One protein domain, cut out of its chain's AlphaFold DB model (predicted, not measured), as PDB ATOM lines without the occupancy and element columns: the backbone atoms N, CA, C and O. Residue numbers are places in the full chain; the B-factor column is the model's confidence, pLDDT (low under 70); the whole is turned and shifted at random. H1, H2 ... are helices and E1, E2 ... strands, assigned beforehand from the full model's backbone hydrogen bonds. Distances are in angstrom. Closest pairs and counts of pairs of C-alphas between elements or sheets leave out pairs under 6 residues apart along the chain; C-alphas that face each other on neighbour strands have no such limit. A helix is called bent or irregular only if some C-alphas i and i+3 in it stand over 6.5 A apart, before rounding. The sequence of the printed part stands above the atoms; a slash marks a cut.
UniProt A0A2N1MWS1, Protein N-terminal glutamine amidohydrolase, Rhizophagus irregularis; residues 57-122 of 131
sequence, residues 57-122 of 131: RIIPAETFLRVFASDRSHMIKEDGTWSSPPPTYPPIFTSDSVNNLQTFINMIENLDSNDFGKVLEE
ATOM      1  N   ARG A  57      -4.323  13.396  71.437       98.31
ATOM      2  CA  ARG A  57      -5.270  12.536  70.725       98.31
ATOM      3  C   ARG A  57      -6.636  13.219  70.690       98.31
ATOM      4  O   ARG A  57      -7.281  13.366  71.723       98.31
ATOM      5  N   ILE A  58      -7.077  13.635  69.508       97.50
ATOM      6  CA  ILE A  58      -8.394  14.238  69.281       97.50
ATOM      7  C   ILE A  58      -9.379  13.141  68.893       97.50
ATOM      8  O   ILE A  58      -9.202  12.476  67.872       97.50
ATOM      9  N   ILE A  59     -10.444  12.991  69.681       97.88
ATOM     10  CA  ILE A  59     -11.510  12.013  69.444       97.88
ATOM     11  C   ILE A  59     -12.850  12.754  69.382       97.88
ATOM     12  O   ILE A  59     -13.168  13.501  70.311       97.88
ATOM     13  N   PRO A  60     -13.664  12.560  68.327       96.88
ATOM     14  CA  PRO A  60     -15.033  13.061  68.312       96.88
ATOM     15  C   PRO A  60     -15.821  12.533  69.515       96.88
ATOM     16  O   PRO A  60     -15.772  11.340  69.808       96.88
ATOM     17  N   ALA A  61     -16.586  13.396  70.188       97.12
ATOM     18  CA  ALA A  61     -17.306  13.024  71.409       97.12
ATOM     19  C   ALA A  61     -18.230  11.806  71.215       97.12
ATOM     20  O   ALA A  61     -18.281  10.928  72.070       97.12
ATOM     21  N   GLU A  62     -18.906  11.711  70.067       96.94
ATOM     22  CA  GLU A  62     -19.746  10.557  69.724       96.94
ATOM     23  C   GLU A  62     -18.937   9.256  69.619       96.94
ATOM     24  O   GLU A  62     -19.354   8.221  70.136       96.94
ATOM     25  N   THR A  63     -17.750   9.308  69.009       97.88
ATOM     26  CA  THR A  63     -16.832   8.164  68.955       97.88
ATOM     27  C   THR A  63     -16.346   7.786  70.351       97.88
ATOM     28  O   THR A  63     -16.369   6.606  70.693       97.88
ATOM     29  N   PHE A  64     -15.963   8.761  71.183       98.25
ATOM     30  CA  PHE A  64     -15.531   8.494  72.557       98.25
ATOM     31  C   PHE A  64     -16.632   7.788  73.359       98.25
ATOM     32  O   PHE A  64     -16.377   6.744  73.949       98.25
ATOM     33  N   LEU A  65     -17.867   8.299  73.313       97.88
ATOM     34  CA  LEU A  65     -19.011   7.693  74.002       97.88
ATOM     35  C   LEU A  65     -19.340   6.283  73.495       97.88
ATOM     36  O   LEU A  65     -19.799   5.452  74.272       97.88
ATOM     37  N   ARG A  66     -19.117   6.013  72.205       97.69
ATOM     38  CA  ARG A  66     -19.358   4.697  71.601       97.69
ATOM     39  C   ARG A  66     -18.291   3.668  71.978       97.69
ATOM     40  O   ARG A  66     -18.628   2.503  72.155       97.69
ATOM     41  N   VAL A  67     -17.022   4.075  72.036       98.00
ATOM     42  CA  VAL A  67     -15.874   3.149  72.050       98.00
ATOM     43  C   VAL A  67     -15.198   3.052  73.419       98.00
ATOM     44  O   VAL A  67     -14.649   1.999  73.742       98.00
ATOM     45  N   PHE A  68     -15.204   4.110  74.232       98.44
ATOM     46  CA  PHE A  68     -14.427   4.152  75.471       98.44
ATOM     47  C   PHE A  68     -14.903   3.121  76.502       98.44
ATOM     48  O   PHE A  68     -16.077   3.081  76.864       98.44
ATOM     49  N   ALA A  69     -13.961   2.334  77.024       98.62
ATOM     50  CA  ALA A  69     -14.182   1.387  78.103       98.62
ATOM     51  C   ALA A  69     -13.021   1.411  79.106       98.62
ATOM     52  O   ALA A  69     -11.843   1.407  78.737       98.62
ATOM     53  N   SER A  70     -13.341   1.391  80.398       98.44
ATOM     54  CA  SER A  70     -12.352   1.283  81.467       98.44
ATOM     55  C   SER A  70     -12.930   0.559  82.675       98.44
ATOM     56  O   SER A  70     -13.864   1.040  83.318       98.44
ATOM     57  N   ASP A  71     -12.292  -0.553  83.032       97.94
ATOM     58  CA  ASP A  71     -12.530  -1.312  84.264       97.94
ATOM     59  C   ASP A  71     -11.911  -0.660  85.515       97.94
ATOM     60  O   ASP A  71     -12.125  -1.139  86.628       97.94
ATOM     61  N   ARG A  72     -11.176   0.451  85.338       97.75
ATOM     62  CA  ARG A  72     -10.457   1.209  86.378       97.75
ATOM     63  C   ARG A  72      -9.307   0.449  87.049       97.75
ATOM     64  O   ARG A  72      -8.737   0.961  88.007       97.75
ATOM     65  N   SER A  73      -8.918  -0.717  86.537       96.75
ATOM     66  CA  SER A  73      -7.854  -1.555  87.113       96.75
ATOM     67  C   SER A  73      -6.511  -0.829  87.244       96.75
ATOM     68  O   SER A  73      -5.798  -1.050  88.214       96.75
ATOM     69  N   HIS A  74      -6.202   0.103  86.335       95.75
ATOM     70  CA  HIS A  74      -4.994   0.940  86.392       95.75
ATOM     71  C   HIS A  74      -4.900   1.836  87.644       95.75
ATOM     72  O   HIS A  74      -3.813   2.292  87.984       95.75
ATOM     73  N   MET A  75      -6.015   2.081  88.344       96.44
ATOM     74  CA  MET A  75      -6.048   2.850  89.596       96.44
ATOM     75  C   MET A  75      -5.896   1.967  90.843       96.44
ATOM     76  O   MET A  75      -5.945   2.477  91.965       96.44
ATOM     77  N   ILE A  76      -5.732   0.653  90.680       96.50
ATOM     78  CA  ILE A  76      -5.491  -0.284  91.778       96.50
ATOM     79  C   ILE A  76      -3.976  -0.438  91.943       96.50
ATOM     80  O   ILE A  76      -3.266  -0.787  91.002       96.50
ATOM     81  N   LYS A  77      -3.476  -0.157  93.146       95.50
ATOM     82  CA  LYS A  77      -2.065  -0.335  93.509       95.50
ATOM     83  C   LYS A  77      -1.721  -1.817  93.665       95.50
ATOM     84  O   LYS A  77      -2.598  -2.663  93.811       95.50
ATOM     85  N   GLU A  78      -0.427  -2.116  93.737       95.38
ATOM     86  CA  GLU A  78       0.082  -3.476  93.973       95.38
ATOM     87  C   GLU A  78      -0.464  -4.117  95.262       95.38
ATOM     88  O   GLU A  78      -0.656  -5.328  95.316       95.38
ATOM     89  N   ASP A  79      -0.762  -3.309  96.285       96.06
ATOM     90  CA  ASP A  79      -1.345  -3.758  97.556       96.06
ATOM     91  C   ASP A  79      -2.876  -3.964  97.508       96.06
ATOM     92  O   ASP A  79      -3.493  -4.288  98.525       96.06
ATOM     93  N   GLY A  80      -3.500  -3.775  96.341       94.81
ATOM     94  CA  GLY A  80      -4.942  -3.904  96.130       94.81
ATOM     95  C   GLY A  80      -5.764  -2.687  96.562       94.81
ATOM     96  O   GLY A  80      -6.990  -2.706  96.433       94.81
ATOM     97  N   THR A  81      -5.132  -1.624  97.064       96.00
ATOM     98  CA  THR A  81      -5.825  -0.384  97.435       96.00
ATOM     99  C   THR A  81      -5.956   0.569  96.250       96.00
ATOM    100  O   THR A  81      -5.172   0.546  95.304       96.00
ATOM    101  N   TRP A  82      -6.958   1.447  96.294       96.19
ATOM    102  CA  TRP A  82      -7.149   2.460  95.260       96.19
ATOM    103  C   TRP A  82      -6.131   3.601  95.396       96.19
ATOM    104  O   TRP A  82      -5.839   4.074  96.502       96.19
ATOM    105  N   SER A  83      -5.597   4.076  94.272       95.44
ATOM    106  CA  SER A  83      -4.783   5.297  94.211       95.44
ATOM    107  C   SER A  83      -5.598   6.549  94.515       95.44
ATOM    108  O   SER A  83      -5.110   7.410  95.243       95.44
ATOM    109  N   SER A  84      -6.855   6.573  94.070       93.44
ATOM    110  CA  SER A  84      -7.876   7.567  94.405       93.44
ATOM    111  C   SER A  84      -9.249   6.892  94.494       93.44
ATOM    112  O   SER A  84      -9.468   5.901  93.793       93.44
ATOM    113  N   PRO A  85     -10.194   7.399  95.312       95.75
ATOM    114  CA  PRO A  85     -11.540   6.837  95.383       95.75
ATOM    115  C   PRO A  85     -12.183   6.763  93.988       95.75
ATOM    116  O   PRO A  85     -12.236   7.785  93.296       95.75
ATOM    117  N   PRO A  86     -12.665   5.588  93.547       96.38
ATOM    118  CA  PRO A  86     -13.279   5.469  92.235       96.38
ATOM    119  C   PRO A  86     -14.639   6.187  92.212       96.38
ATOM    120  O   PRO A  86     -15.294   6.310  93.253       96.38
ATOM    121  N   PRO A  87     -15.120   6.605  91.030       96.25
ATOM    122  CA  PRO A  87     -16.475   7.123  90.898       96.25
ATOM    123  C   PRO A  87     -17.528   6.116  91.385       96.25
ATOM    124  O   PRO A  87     -17.373   4.906  91.205       96.25
ATOM    125  N   THR A  88     -18.626   6.614  91.961       97.12
ATOM    126  CA  THR A  88     -19.679   5.776  92.571       97.12
ATOM    127  C   THR A  88     -20.538   5.022  91.557       97.12
ATOM    128  O   THR A  88     -21.164   4.023  91.907       97.12
ATOM    129  N   TYR A  89     -20.580   5.481  90.306       97.81
ATOM    130  CA  TYR A  89     -21.262   4.780  89.224       97.81
ATOM    131  C   TYR A  89     -20.428   3.577  88.733       97.81
ATOM    132  O   TYR A  89     -19.202   3.584  88.897       97.81
ATOM    133  N   PRO A  90     -21.052   2.552  88.118       98.06
ATOM    134  CA  PRO A  90     -20.338   1.391  87.583       98.06
ATOM    135  C   PRO A  90     -19.249   1.767  86.563       98.06
ATOM    136  O   PRO A  90     -19.343   2.820  85.933       98.06
ATOM    137  N   PRO A  91     -18.211   0.936  86.371       98.19
ATOM    138  CA  PRO A  91     -17.254   1.120  85.283       98.19
ATOM    139  C   PRO A  91     -17.939   1.287  83.919       98.19
ATOM    140  O   PRO A  91     -19.022   0.751  83.683       98.19
ATOM    141  N   ILE A  92     -17.305   2.053  83.030       98.38
ATOM    142  CA  ILE A  92     -17.829   2.295  81.684       98.38
ATOM    143  C   ILE A  92     -17.357   1.142  80.806       98.38
ATOM    144  O   ILE A  92     -16.152   0.955  80.649       98.38
ATOM    145  N   PHE A  93     -18.300   0.394  80.245       98.06
ATOM    146  CA  PHE A  93     -18.051  -0.708  79.320       98.06
ATOM    147  C   PHE A  93     -18.832  -0.492  78.030       98.06
ATOM    148  O   PHE A  93     -19.869   0.175  78.023       98.06
ATOM    149  N   THR A  94     -18.361  -1.120  76.962       97.44
ATOM    150  CA  THR A  94     -19.079  -1.220  75.689       97.44
ATOM    151  C   THR A  94     -19.408  -2.685  75.409       97.44
ATOM    152  O   THR A  94     -18.988  -3.579  76.146       97.44
ATOM    153  N   SER A  95     -20.168  -2.963  74.346       95.75
ATOM    154  CA  SER A  95     -20.381  -4.346  73.890       95.75
ATOM    155  C   SER A  95     -19.079  -5.040  73.490       95.75
ATOM    156  O   SER A  95     -18.983  -6.262  73.575       95.75
ATOM    157  N   ASP A  96     -18.088  -4.253  73.070       95.81
ATOM    158  CA  ASP A  96     -16.894  -4.743  72.390       95.81
ATOM    159  C   ASP A  96     -15.663  -4.745  73.309       95.81
ATOM    160  O   ASP A  96     -14.662  -5.395  73.009       95.81
ATOM    161  N   SER A  97     -15.706  -4.022  74.435       97.56
ATOM    162  CA  SER A  97     -14.579  -3.919  75.360       97.56
ATOM    163  C   SER A  97     -15.001  -3.617  76.798       97.56
ATOM    164  O   SER A  97     -15.912  -2.831  77.063       97.56
ATOM    165  N   VAL A  98     -14.263  -4.204  77.742       98.00
ATOM    166  CA  VAL A  98     -14.319  -3.865  79.174       98.00
ATOM    167  C   VAL A  98     -13.199  -2.909  79.590       98.00
ATOM    168  O   VAL A  98     -13.296  -2.249  80.621       98.00
ATOM    169  N   ASN A  99     -12.127  -2.819  78.799       98.19
ATOM    170  CA  ASN A  99     -10.991  -1.955  79.080       98.19
ATOM    171  C   ASN A  99     -10.167  -1.722  77.809       98.19
ATOM    172  O   ASN A  99      -9.578  -2.652  77.256       98.19
ATOM    173  N   ASN A 100     -10.106  -0.473  77.366       98.12
ATOM    174  CA  ASN A 100      -9.271  -0.035  76.250       98.12
ATOM    175  C   ASN A 100      -8.585   1.312  76.521       98.12
ATOM    176  O   ASN A 100      -8.039   1.918  75.599       98.12
ATOM    177  N   LEU A 101      -8.557   1.765  77.781       98.19
ATOM    178  CA  LEU A 101      -7.972   3.048  78.183       98.19
ATOM    179  C   LEU A 101      -6.540   3.234  77.654       98.19
ATOM    180  O   LEU A 101      -6.193   4.313  77.175       98.19
ATOM    181  N   GLN A 102      -5.722   2.178  77.670       97.81
ATOM    182  CA  GLN A 102      -4.340   2.255  77.198       97.81
ATOM    183  C   GLN A 102      -4.238   2.649  75.717       97.81
ATOM    184  O   GLN A 102      -3.288   3.326  75.330       97.81
ATOM    185  N   THR A 103      -5.218   2.283  74.886       97.50
ATOM    186  CA  THR A 103      -5.262   2.675  73.471       97.50
ATOM    187  C   THR A 103      -5.522   4.174  73.310       97.50
ATOM    188  O   THR A 103      -4.955   4.797  72.416       97.50
ATOM    189  N   PHE A 104      -6.321   4.769  74.202       98.00
ATOM    190  CA  PHE A 104      -6.548   6.217  74.245       98.00
ATOM    191  C   PHE A 104      -5.300   6.978  74.722       98.00
ATOM    192  O   PHE A 104      -4.997   8.042  74.189       98.00
ATOM    193  N   ILE A 105      -4.554   6.423  75.680       97.94
ATOM    194  CA  ILE A 105      -3.324   7.034  76.215       97.94
ATOM    195  C   ILE A 105      -2.144   6.896  75.237       97.94
ATOM    196  O   ILE A 105      -1.285   7.773  75.167       97.94
ATOM    197  N   ASN A 106      -2.076   5.804  74.470       97.00
ATOM    198  CA  ASN A 106      -0.974   5.534  73.546       97.00
ATOM    199  C   ASN A 106      -0.909   6.593  72.425       97.00
ATOM    200  O   ASN A 106      -1.887   6.811  71.714       97.00
ATOM    201  N   MET A 107       0.261   7.216  72.239       97.50
ATOM    202  CA  MET A 107       0.511   8.264  71.232       97.50
ATOM    203  C   MET A 107       1.440   7.811  70.083       97.50
ATOM    204  O   MET A 107       2.012   8.645  69.380       97.50
ATOM    205  N   ILE A 108       1.642   6.500  69.924       96.75
ATOM    206  CA  ILE A 108       2.540   5.867  68.936       96.75
ATOM    207  C   ILE A 108       1.747   4.993  67.953       96.75
ATOM    208  O   ILE A 108       2.068   4.936  66.769       96.75
ATOM    209  N   GLU A 109       0.690   4.341  68.430       96.00
ATOM    210  CA  GLU A 109      -0.180   3.472  67.637       96.00
ATOM    211  C   GLU A 109      -1.550   4.115  67.394       96.00
ATOM    212  O   GLU A 109      -1.946   5.058  68.084       96.00
ATOM    213  N   ASN A 110      -2.304   3.595  66.418       94.31
ATOM    214  CA  ASN A 110      -3.637   4.102  66.066       94.31
ATOM    215  C   ASN A 110      -3.641   5.627  65.845       94.31
ATOM    216  O   ASN A 110      -4.478   6.340  66.398       94.31
ATOM    217  N   LEU A 111      -2.651   6.128  65.097       96.12
ATOM    218  CA  LEU A 111      -2.393   7.565  64.944       96.12
ATOM    219  C   LEU A 111      -3.505   8.312  64.196       96.12
ATOM    220  O   LEU A 111      -3.659   9.511  64.397       96.12
ATOM    221  N   ASP A 112      -4.269   7.615  63.357       96.25
ATOM    222  CA  ASP A 112      -5.459   8.134  62.680       96.25
ATOM    223  C   ASP A 112      -6.468   6.985  62.537       96.25
ATOM    224  O   ASP A 112      -6.352   6.132  61.655       96.25
ATOM    225  N   SER A 113      -7.379   6.877  63.503       95.56
ATOM    226  CA  SER A 113      -8.336   5.775  63.633       95.56
ATOM    227  C   SER A 113      -9.762   6.301  63.752       95.56
ATOM    228  O   SER A 113     -10.025   7.260  64.475       95.56
ATOM    229  N   ASN A 114     -10.710   5.611  63.117       94.62
ATOM    230  CA  ASN A 114     -12.135   5.934  63.235       94.62
ATOM    231  C   ASN A 114     -12.675   5.757  64.664       94.62
ATOM    232  O   ASN A 114     -13.630   6.439  65.041       94.62
ATOM    233  N   ASP A 115     -12.063   4.866  65.447       96.31
ATOM    234  CA  ASP A 115     -12.522   4.512  66.793       96.31
ATOM    235  C   ASP A 115     -11.692   5.164  67.900       96.31
ATOM    236  O   ASP A 115     -12.208   5.436  68.981       96.31
ATOM    237  N   PHE A 116     -10.425   5.481  67.622       96.19
ATOM    238  CA  PHE A 116      -9.510   6.072  68.606       96.19
ATOM    239  C   PHE A 116      -9.063   7.493  68.247       96.19
ATOM    240  O   PHE A 116      -8.246   8.084  68.950       96.19
ATOM    241  N   GLY A 117      -9.598   8.070  67.175       96.75
ATOM    242  CA  GLY A 117      -9.299   9.435  66.766       96.75
ATOM    243  C   GLY A 117      -7.885   9.615  66.213       96.75
ATOM    244  O   GLY A 117      -7.222   8.658  65.805       96.75
ATOM    245  N   LYS A 118      -7.434  10.871  66.201       97.75
ATOM    246  CA  LYS A 118      -6.189  11.298  65.558       97.75
ATOM    247  C   LYS A 118      -5.186  11.845  66.565       97.75
ATOM    248  O   LYS A 118      -5.549  12.678  67.391       97.75
ATOM    249  N   VAL A 119      -3.927  11.434  66.462       98.38
ATOM    250  CA  VAL A 119      -2.816  11.972  67.260       98.38
ATOM    251  C   VAL A 119      -2.161  13.135  66.518       98.38
ATOM    252  O   VAL A 119      -1.852  13.027  65.332       98.38
ATOM    253  N   LEU A 120      -1.947  14.241  67.221       97.25
ATOM    254  CA  LEU A 120      -1.308  15.456  66.730       97.25
ATOM    255  C   LEU A 120      -0.160  15.866  67.654       97.25
ATOM    256  O   LEU A 120      -0.241  15.713  68.877       97.25
ATOM    257  N   GLU A 121       0.882  16.440  67.061       95.06
ATOM    258  CA  GLU A 121       1.866  17.222  67.804       95.06
ATOM    259  C   GLU A 121       1.236  18.546  68.268       95.06
ATOM    260  O   GLU A 121       0.188  18.967  67.772       95.06
ATOM    261  N   GLU A 122       1.857  19.218  69.236       92.31
ATOM    262  CA  GLU A 122       1.295  20.427  69.849       92.31
ATOM    263  C   GLU A 122       0.970  21.549  68.851       92.31
ATOM    264  O   GLU A 122      -0.106  22.148  68.933       92.31
TER     265      GLU A 122
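Overview. This is residues 57 to 122 of the 131 residues of the protein "Protein N-terminal glutamine amidohydrolase" of Rhizophagus irregularis (UniProt A0A2N1MWS1). Little regular structure: a mostly looped chain, with E1 and H1 towards one end, the short helix H2 near the middle, and a long loop from the link of residues 68 to 100 reaching out to Asp 79 and folding back. The printed part has 66 residues, 17 of them in named elements, in the order H1, H2, E1; the class is mixed, helices and strands. It is only just loose, close to compact, with a radius of gyration of the C-alphas of 13.4 A and spans of 36 by 26 by 18 A.

Arrangement. The closest C-alphas of H1, residues 61 to 67, and E1, residues 117 to 121, are those of Thr 63 and Gly 117, 7.9 A apart. H2, residues 101 to 105, is apart from H1 and from E1. E1 pairs with no named strand, but short antiparallel pairings join its residues 118 to 119 with residues 57 to 58, and 117 to 118 with 112 to 113. In H1 and H2 every O i to N i+4 pair is within hydrogen-bond range.

Along the chain. H1 begins at C-alpha 61 (-17.306, 13.024, 71.409) and is 10.0 A long. H2 measures 6.4 A. E1, 13.7 A, ends at C-alpha 121 (1.866, 17.222, 67.804).

Size, cuts and confidence. The C-alphas farthest apart, of Asp 79 and Asn 114, are 37.3 A apart. Both links are long, 33 and 11 residues. The printed part has no cut, and no printed residue is under 70 in pLDDT.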